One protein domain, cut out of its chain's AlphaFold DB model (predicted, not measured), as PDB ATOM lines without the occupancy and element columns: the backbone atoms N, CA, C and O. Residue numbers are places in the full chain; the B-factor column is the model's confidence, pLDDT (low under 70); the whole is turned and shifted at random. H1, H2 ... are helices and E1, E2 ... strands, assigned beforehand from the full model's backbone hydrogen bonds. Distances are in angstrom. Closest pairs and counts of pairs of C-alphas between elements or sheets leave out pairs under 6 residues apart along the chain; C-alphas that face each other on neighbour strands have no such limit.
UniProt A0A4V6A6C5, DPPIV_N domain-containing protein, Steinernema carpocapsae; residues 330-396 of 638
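AT A GLANCE: This is residues 330 to 396 of the 638 residues of the protein "DPPIV_N domain-containing protein" of Steinernema carpocapsae (UniProt A0A4V6A6C5). A strongly twisted sheet of four antiparallel strands makes up most of the body, with one short helix, H1, off the sheet. From the end of E3 a long loop leads away, its residues 375 to 381 sticking out, and the chain comes back through H1 to the edge strand E4. The printed part has 67 residues, with four named strands and one named helix in the order E1 E2 E3 H1 E4; the sheet's order is E1, E2, E3, E4, and the class is mostly strand. It is only just compact, close to loose, with a radius of gyration of the C-alphas of 12.6 A and spans of 36 by 27 by 15 A.

HOW THE PARTS SIT: E1, residues 336 to 344, bends by 61 degrees at residue 340. It forms a hairpin with E2, residues 350 to 357, antiparallel at 156 degrees; N 340 and O 354 are 2.9 A apart, within hydrogen-bond range. E2 forms a hairpin with E3, residues 362 to 369, at 159 degrees, with N 353 and O 366 at 2.8 A. E1, E2 and E3 are a meander, each strand the antiparallel neighbour of the one before. H1, residues 382 to 386, is not on the sheet and is apart from E1 and E2; its O i to N i+4 pair is within hydrogen-bond range. E4, residues 390 to 396, is antiparallel to E3 at 169 degrees, with N 365 and O 393 at 2.9 A.

IN THESE COORDINATES: E1 begins at C-alpha 336 (295.517, 278.723, 296.442) and is 20.3 A long. E2 and E3 each measure 22.8 A, E4 17.8 A and H1 6.3 A. E4 ends at C-alpha 396 (307.314, 284.962, 293.448).

THE WHOLE: The C-alphas farthest apart, of Thr 361 and Ser 378, are 36.6 A apart. The printed part has no cut. The link from E3 to H1, 12 residues, is long; the others are tight. Residues 376 to 377 have pLDDT under 70.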
ATOM      1  N   THR A 330     292.124 274.629 293.941       96.25
ATOM      2  CA  THR A 330     293.220 273.958 294.657       96.25
ATOM      3  C   THR A 330     293.800 272.767 293.898       96.25
ATOM      4  O   THR A 330     294.943 272.400 294.145       96.25
ATOM      5  N   ASP A 331     293.053 272.168 292.963       94.38
ATOM      6  CA  ASP A 331     293.579 271.091 292.116       94.38
ATOM      7  C   ASP A 331     294.584 271.619 291.082       94.38
ATOM      8  O   ASP A 331     295.449 270.874 290.627       94.38
ATOM      9  N   ILE A 332     294.468 272.899 290.707       95.25
ATOM     10  CA  ILE A 332     295.375 273.573 289.769       95.25
ATOM     11  C   ILE A 332     296.545 274.217 290.508       95.25
ATOM     12  O   ILE A 332     297.691 274.116 290.072       95.25
ATOM     13  N   TYR A 333     296.267 274.870 291.637       96.06
ATOM     14  CA  TYR A 333     297.281 275.489 292.478       96.06
ATOM     15  C   TYR A 333     297.045 275.099 293.943       96.06
ATOM     16  O   TYR A 333     296.252 275.747 294.620       96.06
ATOM     17  N   PRO A 334     297.728 274.061 294.469       95.12
ATOM     18  CA  PRO A 334     297.485 273.548 295.822       95.12
ATOM     19  C   PRO A 334     297.624 274.580 296.947       95.12
ATOM     20  O   PRO A 334     297.007 274.429 297.996       95.12
ATOM     21  N   GLY A 335     298.424 275.631 296.734       93.12
ATOM     22  CA  GLY A 335     298.596 276.734 297.681       93.12
ATOM     23  C   GLY A 335     297.524 277.826 297.607       93.12
ATOM     24  O   GLY A 335     297.630 278.788 298.361       93.12
ATOM     25  N   TYR A 336     296.545 277.715 296.704       97.31
ATOM     26  CA  TYR A 336     295.517 278.723 296.442       97.31
ATOM     27  C   TYR A 336     294.710 279.103 297.692       97.31
ATOM     28  O   TYR A 336     294.150 278.246 298.372       97.31
ATOM     29  N   GLU A 337     294.603 280.409 297.935       97.25
ATOM     30  CA  GLU A 337     293.750 280.999 298.974       97.25
ATOM     31  C   GLU A 337     292.925 282.177 298.429       97.25
ATOM     32  O   GLU A 337     291.770 282.339 298.813       97.25
ATOM     33  N   TYR A 338     293.488 282.986 297.521       97.56
ATOM     34  CA  TYR A 338     292.834 284.205 297.032       97.56
ATOM     35  C   TYR A 338     292.677 284.220 295.512       97.56
ATOM     36  O   TYR A 338     293.635 283.987 294.770       97.56
ATOM     37  N   LEU A 339     291.460 284.533 295.051       97.75
ATOM     38  CA  LEU A 339     291.147 284.846 293.655       97.75
ATOM     39  C   LEU A 339     291.281 286.357 293.440       97.75
ATOM     40  O   LEU A 339     290.362 287.119 293.759       97.75
ATOM     41  N   ALA A 340     292.440 286.781 292.940       96.56
ATOM     42  CA  ALA A 340     292.813 288.189 292.858       96.56
ATOM     43  C   ALA A 340     292.165 288.895 291.663       96.56
ATOM     44  O   ALA A 340     291.525 289.926 291.842       96.56
ATOM     45  N   ARG A 341     292.277 288.340 290.454       96.31
ATOM     46  CA  ARG A 341     291.713 288.910 289.217       96.31
ATOM     47  C   ARG A 341     291.104 287.810 288.360       96.31
ATOM     48  O   ARG A 341     291.615 286.692 288.355       96.31
ATOM     49  N   VAL A 342     290.038 288.129 287.636       97.38
ATOM     50  CA  VAL A 342     289.391 287.246 286.656       97.38
ATOM     51  C   VAL A 342     288.963 288.093 285.470       97.38
ATOM     52  O   VAL A 342     288.537 289.230 285.644       97.38
ATOM     53  N   GLY A 343     289.051 287.535 284.271       96.12
ATOM     54  CA  GLY A 343     288.476 288.158 283.091       96.12
ATOM     55  C   GLY A 343     288.570 287.258 281.874       96.12
ATOM     56  O   GLY A 343     289.148 286.174 281.911       96.12
ATOM     57  N   TRP A 344     287.983 287.704 280.774       96.56
ATOM     58  CA  TRP A 344     287.952 286.939 279.535       96.56
ATOM     59  C   TRP A 344     289.183 287.190 278.675       96.56
ATOM     60  O   TRP A 344     289.710 288.299 278.615       96.56
ATOM     61  N   ILE A 345     289.607 286.160 277.942       94.19
ATOM     62  CA  ILE A 345     290.474 286.373 276.780       94.19
ATOM     63  C   ILE A 345     289.651 287.078 275.687       94.19
ATOM     64  O   ILE A 345     288.490 286.704 275.503       94.19
ATOM     65  N   PRO A 346     290.219 288.021 274.907       92.88
ATOM     66  CA  PRO A 346     289.481 288.770 273.884       92.88
ATOM     67  C   PRO A 346     288.711 287.907 272.874       92.88
ATOM     68  O   PRO A 346     287.650 288.301 272.410       92.88
ATOM     69  N   SER A 347     289.194 286.699 272.563       91.81
ATOM     70  CA  SER A 347     288.494 285.761 271.670       91.81
ATOM     71  C   SER A 347     287.259 285.091 272.292       91.81
ATOM     72  O   SER A 347     286.502 284.423 271.589       91.81
ATOM     73  N   GLY A 348     287.061 285.201 273.608       93.62
ATOM     74  CA  GLY A 348     286.031 284.479 274.364       93.62
ATOM     75  C   GLY A 348     286.248 282.962 274.437       93.62
ATOM     76  O   GLY A 348     285.341 282.218 274.794       93.62
ATOM     77  N   SER A 349     287.449 282.475 274.099       93.38
ATOM     78  CA  SER A 349     287.797 281.041 274.173       93.38
ATOM     79  C   SER A 349     287.895 280.496 275.607       93.38
ATOM     80  O   SER A 349     287.879 279.282 275.813       93.38
ATOM     81  N   GLY A 350     287.984 281.378 276.598       95.38
ATOM     82  CA  GLY A 350     288.081 281.053 278.014       95.38
ATOM     83  C   GLY A 350     288.437 282.288 278.836       95.38
ATOM     84  O   GLY A 350     288.437 283.411 278.318       95.38
ATOM     85  N   ILE A 351     288.784 282.068 280.099       97.62
ATOM     86  CA  ILE A 351     289.136 283.126 281.051       97.62
ATOM     87  C   ILE A 351     290.578 283.027 281.520       97.62
ATOM     88  O   ILE A 351     291.169 281.949 281.524       97.62
ATOM     89  N   TYR A 352     291.118 284.149 281.974       97.00
ATOM     90  CA  TYR A 352     292.266 284.167 282.862       97.00
ATOM     91  C   TYR A 352     291.796 284.319 284.315       97.00
ATOM     92  O   TYR A 352     290.791 284.980 284.583       97.00
ATOM     93  N   ALA A 353     292.537 283.737 285.252       98.00
ATOM     94  CA  ALA A 353     292.401 284.026 286.672       98.00
ATOM     95  C   ALA A 353     293.774 284.116 287.343       98.00
ATOM     96  O   ALA A 353     294.649 283.281 287.105       98.00
ATOM     97  N   GLN A 354     293.952 285.128 288.187       97.94
ATOM     98  CA  GLN A 354     295.127 285.292 289.030       97.94
ATOM     99  C   GLN A 354     294.844 284.681 290.401       97.94
ATOM    100  O   GLN A 354     293.958 285.132 291.133       97.94
ATOM    101  N   LEU A 355     295.599 283.641 290.733       98.12
ATOM    102  CA  LEU A 355     295.494 282.889 291.977       98.12
ATOM    103  C   LEU A 355     296.683 283.245 292.870       98.12
ATOM    104  O   LEU A 355     297.804 283.378 292.378       98.12
ATOM    105  N   MET A 356     296.465 283.390 294.176       97.75
ATOM    106  CA  MET A 356     297.534 283.686 295.137       97.75
ATOM    107  C   MET A 356     297.539 282.706 296.296       97.75
ATOM    108  O   MET A 356     296.493 282.169 296.676       97.75
ATOM    109  N   ASN A 357     298.727 282.498 296.863       96.94
ATOM    110  CA  ASN A 357     298.857 281.747 298.099       96.94
ATOM    111  C   ASN A 357     298.441 282.577 299.320       96.94
ATOM    112  O   ASN A 357     298.354 283.802 299.282       96.94
ATOM    113  N   ARG A 358     298.228 281.885 300.438       96.00
ATOM    114  CA  ARG A 358     297.798 282.492 301.704       96.00
ATOM    115  C   ARG A 358     298.759 283.548 302.259       96.00
ATOM    116  O   ARG A 358     298.310 284.496 302.889       96.00
ATOM    117  N   LEU A 359     300.065 283.382 302.042       95.25
ATOM    118  CA  LEU A 359     301.083 284.350 302.475       95.25
ATOM    119  C   LEU A 359     301.224 285.541 301.518       95.25
ATOM    120  O   LEU A 359     301.969 286.463 301.823       95.25
ATOM    121  N   GLN A 360     300.535 285.513 300.371       95.88
ATOM    122  CA  GLN A 360     300.623 286.517 299.308       95.88
ATOM    123  C   GLN A 360     302.053 286.723 298.777       95.88
ATOM    124  O   GLN A 360     302.384 287.777 298.246       95.88
ATOM    125  N   THR A 361     302.902 285.703 298.893       95.31
ATOM    126  CA  THR A 361     304.292 285.707 298.410       95.31
ATOM    127  C   THR A 361     304.421 285.104 297.013       95.31
ATOM    128  O   THR A 361     305.423 285.322 296.333       95.31
ATOM    129  N   GLN A 362     303.415 284.337 296.579       95.69
ATOM    130  CA  GLN A 362     303.397 283.643 295.295       95.69
ATOM    131  C   GLN A 362     302.044 283.802 294.610       95.69
ATOM    132  O   GLN A 362     300.991 283.594 295.225       95.69
ATOM    133  N   SER A 363     302.085 284.094 293.313       96.31
ATOM    134  CA  SER A 363     300.904 284.198 292.465       96.31
ATOM    135  C   SER A 363     301.107 283.466 291.146       96.31
ATOM    136  O   SER A 363     302.209 283.430 290.602       96.31
ATOM    137  N   VAL A 364     300.031 282.884 290.622       97.38
ATOM    138  CA  VAL A 364     300.002 282.267 289.297       97.38
ATOM    139  C   VAL A 364     298.873 282.867 288.470       97.38
ATOM    140  O   VAL A 364     297.746 283.011 288.948       97.38
ATOM    141  N   LEU A 365     299.169 283.206 287.218       97.69
ATOM    142  CA  LEU A 365     298.175 283.585 286.222       97.69
ATOM    143  C   LEU A 365     297.821 282.347 285.402       97.69
ATOM    144  O   LEU A 365     298.692 281.746 284.775       97.69
ATOM    145  N   VAL A 366     296.548 281.969 285.399       97.69
ATOM    146  CA  VAL A 366     296.076 280.712 284.813       97.69
ATOM    147  C   VAL A 366     295.025 280.987 283.749       97.69
ATOM    148  O   VAL A 366     294.114 281.775 283.971       97.69
ATOM    149  N   PHE A 367     295.125 280.311 282.609       97.06
ATOM    150  CA  PHE A 367     294.092 280.254 281.584       97.06
ATOM    151  C   PHE A 367     293.207 279.018 281.770       97.06
ATOM    152  O   PHE A 367     293.705 277.889 281.779       97.06
ATOM    153  N   PHE A 368     291.896 279.244 281.848       97.19
ATOM    154  CA  PHE A 368     290.857 278.220 281.875       97.19
ATOM    155  C   PHE A 368     290.052 278.270 280.569       97.19
ATOM    156  O   PHE A 368     289.283 279.216 280.362       97.19
ATOM    157  N   PRO A 369     290.201 277.272 279.682       95.44
ATOM    158  CA  PRO A 369     289.372 277.146 278.489       95.44
ATOM    159  C   PRO A 369     287.882 277.025 278.822       95.44
ATOM    160  O   PRO A 369     287.502 276.442 279.833       95.44
ATOM    161  N   ARG A 370     287.001 277.493 277.935       94.69
ATOM    162  CA  ARG A 370     285.542 277.371 278.123       94.69
ATOM    163  C   ARG A 370     285.076 275.918 278.324       94.69
ATOM    164  O   ARG A 370     284.102 275.676 279.026       94.69
ATOM    165  N   THR A 371     285.769 274.959 277.718       93.25
ATOM    166  CA  THR A 371     285.490 273.513 277.779       93.25
ATOM    167  C   THR A 371     285.597 272.922 279.183       93.25
ATOM    168  O   THR A 371     284.935 271.922 279.460       93.25
ATOM    169  N   VAL A 372     286.354 273.550 280.091       95.38
ATOM    170  CA  VAL A 372     286.503 273.055 281.469       95.38
ATOM    171  C   VAL A 372     285.300 273.380 282.365       95.38
ATOM    172  O   VAL A 372     285.222 272.894 283.494       95.38
ATOM    173  N   PHE A 373     284.349 274.181 281.874       95.38
ATOM    174  CA  PHE A 373     283.093 274.482 282.559       95.38
ATOM    175  C   PHE A 373     282.009 273.514 282.101       95.38
ATOM    176  O   PHE A 373     281.389 273.681 281.051       95.38
ATOM    177  N   THR A 374     281.778 272.477 282.894       91.81
ATOM    178  CA  THR A 374     280.803 271.436 282.585       91.81
ATOM    179  C   THR A 374     280.336 270.752 283.863       91.81
ATOM    180  O   THR A 374     280.980 270.813 284.911       91.81
ATOM    181  N   LYS A 375     279.180 270.095 283.803       81.38
ATOM    182  CA  LYS A 375     278.636 269.382 284.961       81.38
ATOM    183  C   LYS A 375     279.528 268.175 285.289       81.38
ATOM    184  O   LYS A 375     279.803 267.391 284.380       81.38
ATOM    185  N   PRO A 376     279.892 267.942 286.566       68.31
ATOM    186  CA  PRO A 376     280.734 266.807 286.956       68.31
ATOM    187  C   PRO A 376     280.193 265.447 286.493       68.31
ATOM    188  O   PRO A 376     280.956 264.575 286.098       68.31
ATOM    189  N   SER A 377     278.866 265.285 286.464       68.88
ATOM    190  CA  SER A 377     278.189 264.066 285.996       68.88
ATOM    191  C   SER A 377     278.398 263.752 284.512       68.88
ATOM    192  O   SER A 377     278.124 262.635 284.087       68.88
ATOM    193  N   SER A 378     278.830 264.734 283.719       73.31
ATOM    194  CA  SER A 378     279.054 264.599 282.278       73.31
ATOM    195  C   SER A 378     280.508 264.259 281.933       73.31
ATOM    196  O   SER A 378     280.825 264.099 280.757       73.31
ATOM    197  N   ILE A 379     281.397 264.169 282.930       73.19
ATOM    198  CA  ILE A 379     282.830 263.951 282.734       73.19
ATOM    199  C   ILE A 379     283.177 262.489 283.021       73.19
ATOM    200  O   ILE A 379     282.944 261.990 284.119       73.19
ATOM    201  N   SER A 380     283.797 261.813 282.053       73.56
ATOM    202  CA  SER A 380     284.372 260.476 282.239       73.56
ATOM    203  C   SER A 380     285.750 260.511 282.914       73.56
ATOM    204  O   SER A 380     286.061 259.610 283.690       73.56
ATOM    205  N   ASN A 381     286.568 261.539 282.642       83.56
ATOM    206  CA  ASN A 381     287.911 261.700 283.207       83.56
ATOM    207  C   ASN A 381     288.264 263.177 283.486       83.56
ATOM    208  O   ASN A 381     288.608 263.934 282.579       83.56
ATOM    209  N   VAL A 382     288.214 263.591 284.757       85.62
ATOM    210  CA  VAL A 382     288.531 264.971 285.184       85.62
ATOM    211  C   VAL A 382     290.000 265.327 284.916       85.62
ATOM    212  O   VAL A 382     290.303 266.466 284.564       85.62
ATOM    213  N   GLU A 383     290.914 264.359 285.016       87.94
ATOM    214  CA  GLU A 383     292.350 264.583 284.809       87.94
ATOM    215  C   GLU A 383     292.706 264.882 283.347       87.94
ATOM    216  O   GLU A 383     293.724 265.514 283.076       87.94
ATOM    217  N   GLU A 384     291.881 264.465 282.385       88.00
ATOM    218  CA  GLU A 384     292.056 264.855 280.981       88.00
ATOM    219  C   GLU A 384     291.665 266.313 280.752       88.00
ATOM    220  O   GLU A 384     292.443 267.060 280.164       88.00
ATOM    221  N   ILE A 385     290.529 266.745 281.305       89.19
ATOM    222  CA  ILE A 385     290.046 268.129 281.193       89.19
ATOM    223  C   ILE A 385     291.012 269.101 281.886       89.19
ATOM    224  O   ILE A 385     291.297 270.181 281.369       89.19
ATOM    225  N   LYS A 386     291.591 268.708 283.031       90.25
ATOM    226  CA  LYS A 386     292.608 269.511 283.734       90.25
ATOM    227  C   LYS A 386     293.835 269.821 282.867       90.25
ATOM    228  O   LYS A 386     294.413 270.892 283.021       90.25
ATOM    229  N   LYS A 387     294.222 268.943 281.931       89.62
ATOM    230  CA  LYS A 387     295.379 269.171 281.034       89.62
ATOM    231  C   LYS A 387     295.152 270.303 280.029       89.62
ATOM    232  O   LYS A 387     296.117 270.796 279.440       89.62
ATOM    233  N   GLU A 388     293.900 270.715 279.826       90.88
ATOM    234  CA  GLU A 388     293.559 271.868 278.992       90.88
ATOM    235  C   GLU A 388     293.860 273.204 279.698       90.88
ATOM    236  O   GLU A 388     294.034 274.224 279.036       90.88
ATOM    237  N   VAL A 389     293.975 273.211 281.032       94.19
ATOM    238  CA  VAL A 389     294.338 274.399 281.818       94.19
ATOM    239  C   VAL A 389     295.819 274.726 281.631       94.19
ATOM    240  O   VAL A 389     296.674 273.838 281.572       94.19
ATOM    241  N   HIS A 390     296.150 276.015 281.534       93.19
ATOM    242  CA  HIS A 390     297.526 276.471 281.316       93.19
ATOM    243  C   HIS A 390     297.926 277.533 282.338       93.19
ATOM    244  O   HIS A 390     297.288 278.577 282.426       93.19
ATOM    245  N   ILE A 391     299.011 277.299 283.078       95.06
ATOM    246  CA  ILE A 391     299.645 278.340 283.895       95.06
ATOM    247  C   ILE A 391     300.467 279.218 282.946       95.06
ATOM    248  O   ILE A 391     301.468 278.768 282.394       95.06
ATOM    249  N   LEU A 392     300.007 280.448 282.724       95.31
ATOM    250  CA  LEU A 392     300.604 281.396 281.783       95.31
ATOM    251  C   LEU A 392     301.845 282.081 282.358       95.31
ATOM    252  O   LEU A 392     302.791 282.366 281.629       95.31
ATOM    253  N   TYR A 393     301.819 282.377 283.657       95.31
ATOM    254  CA  TYR A 393     302.909 283.044 284.361       95.31
ATOM    255  C   TYR A 393     302.871 282.700 285.849       95.31
ATOM    256  O   TYR A 393     301.807 282.451 286.416       95.31
ATOM    257  N   SER A 394     304.040 282.664 286.479       94.81
ATOM    258  CA  SER A 394     304.190 282.486 287.921       94.81
ATOM    259  C   SER A 394     305.130 283.554 288.446       94.81
ATOM    260  O   SER A 394     306.228 283.737 287.924       94.81
ATOM    261  N   GLU A 395     304.688 284.244 289.485       93.31
ATOM    262  CA  GLU A 395     305.435 285.291 290.161       93.31
ATOM    263  C   GLU A 395     305.703 284.868 291.599       93.31
ATOM    264  O   GLU A 395     304.847 284.302 292.284       93.31
ATOM    265  N   SER A 396     306.919 285.126 292.056       93.12
ATOM    266  CA  SER A 396     307.314 284.962 293.448       93.12
ATOM    267  C   SER A 396     308.020 286.232 293.880       93.12
ATOM    268  O   SER A 396     308.913 286.711 293.179       93.12
TER     269      SER A 396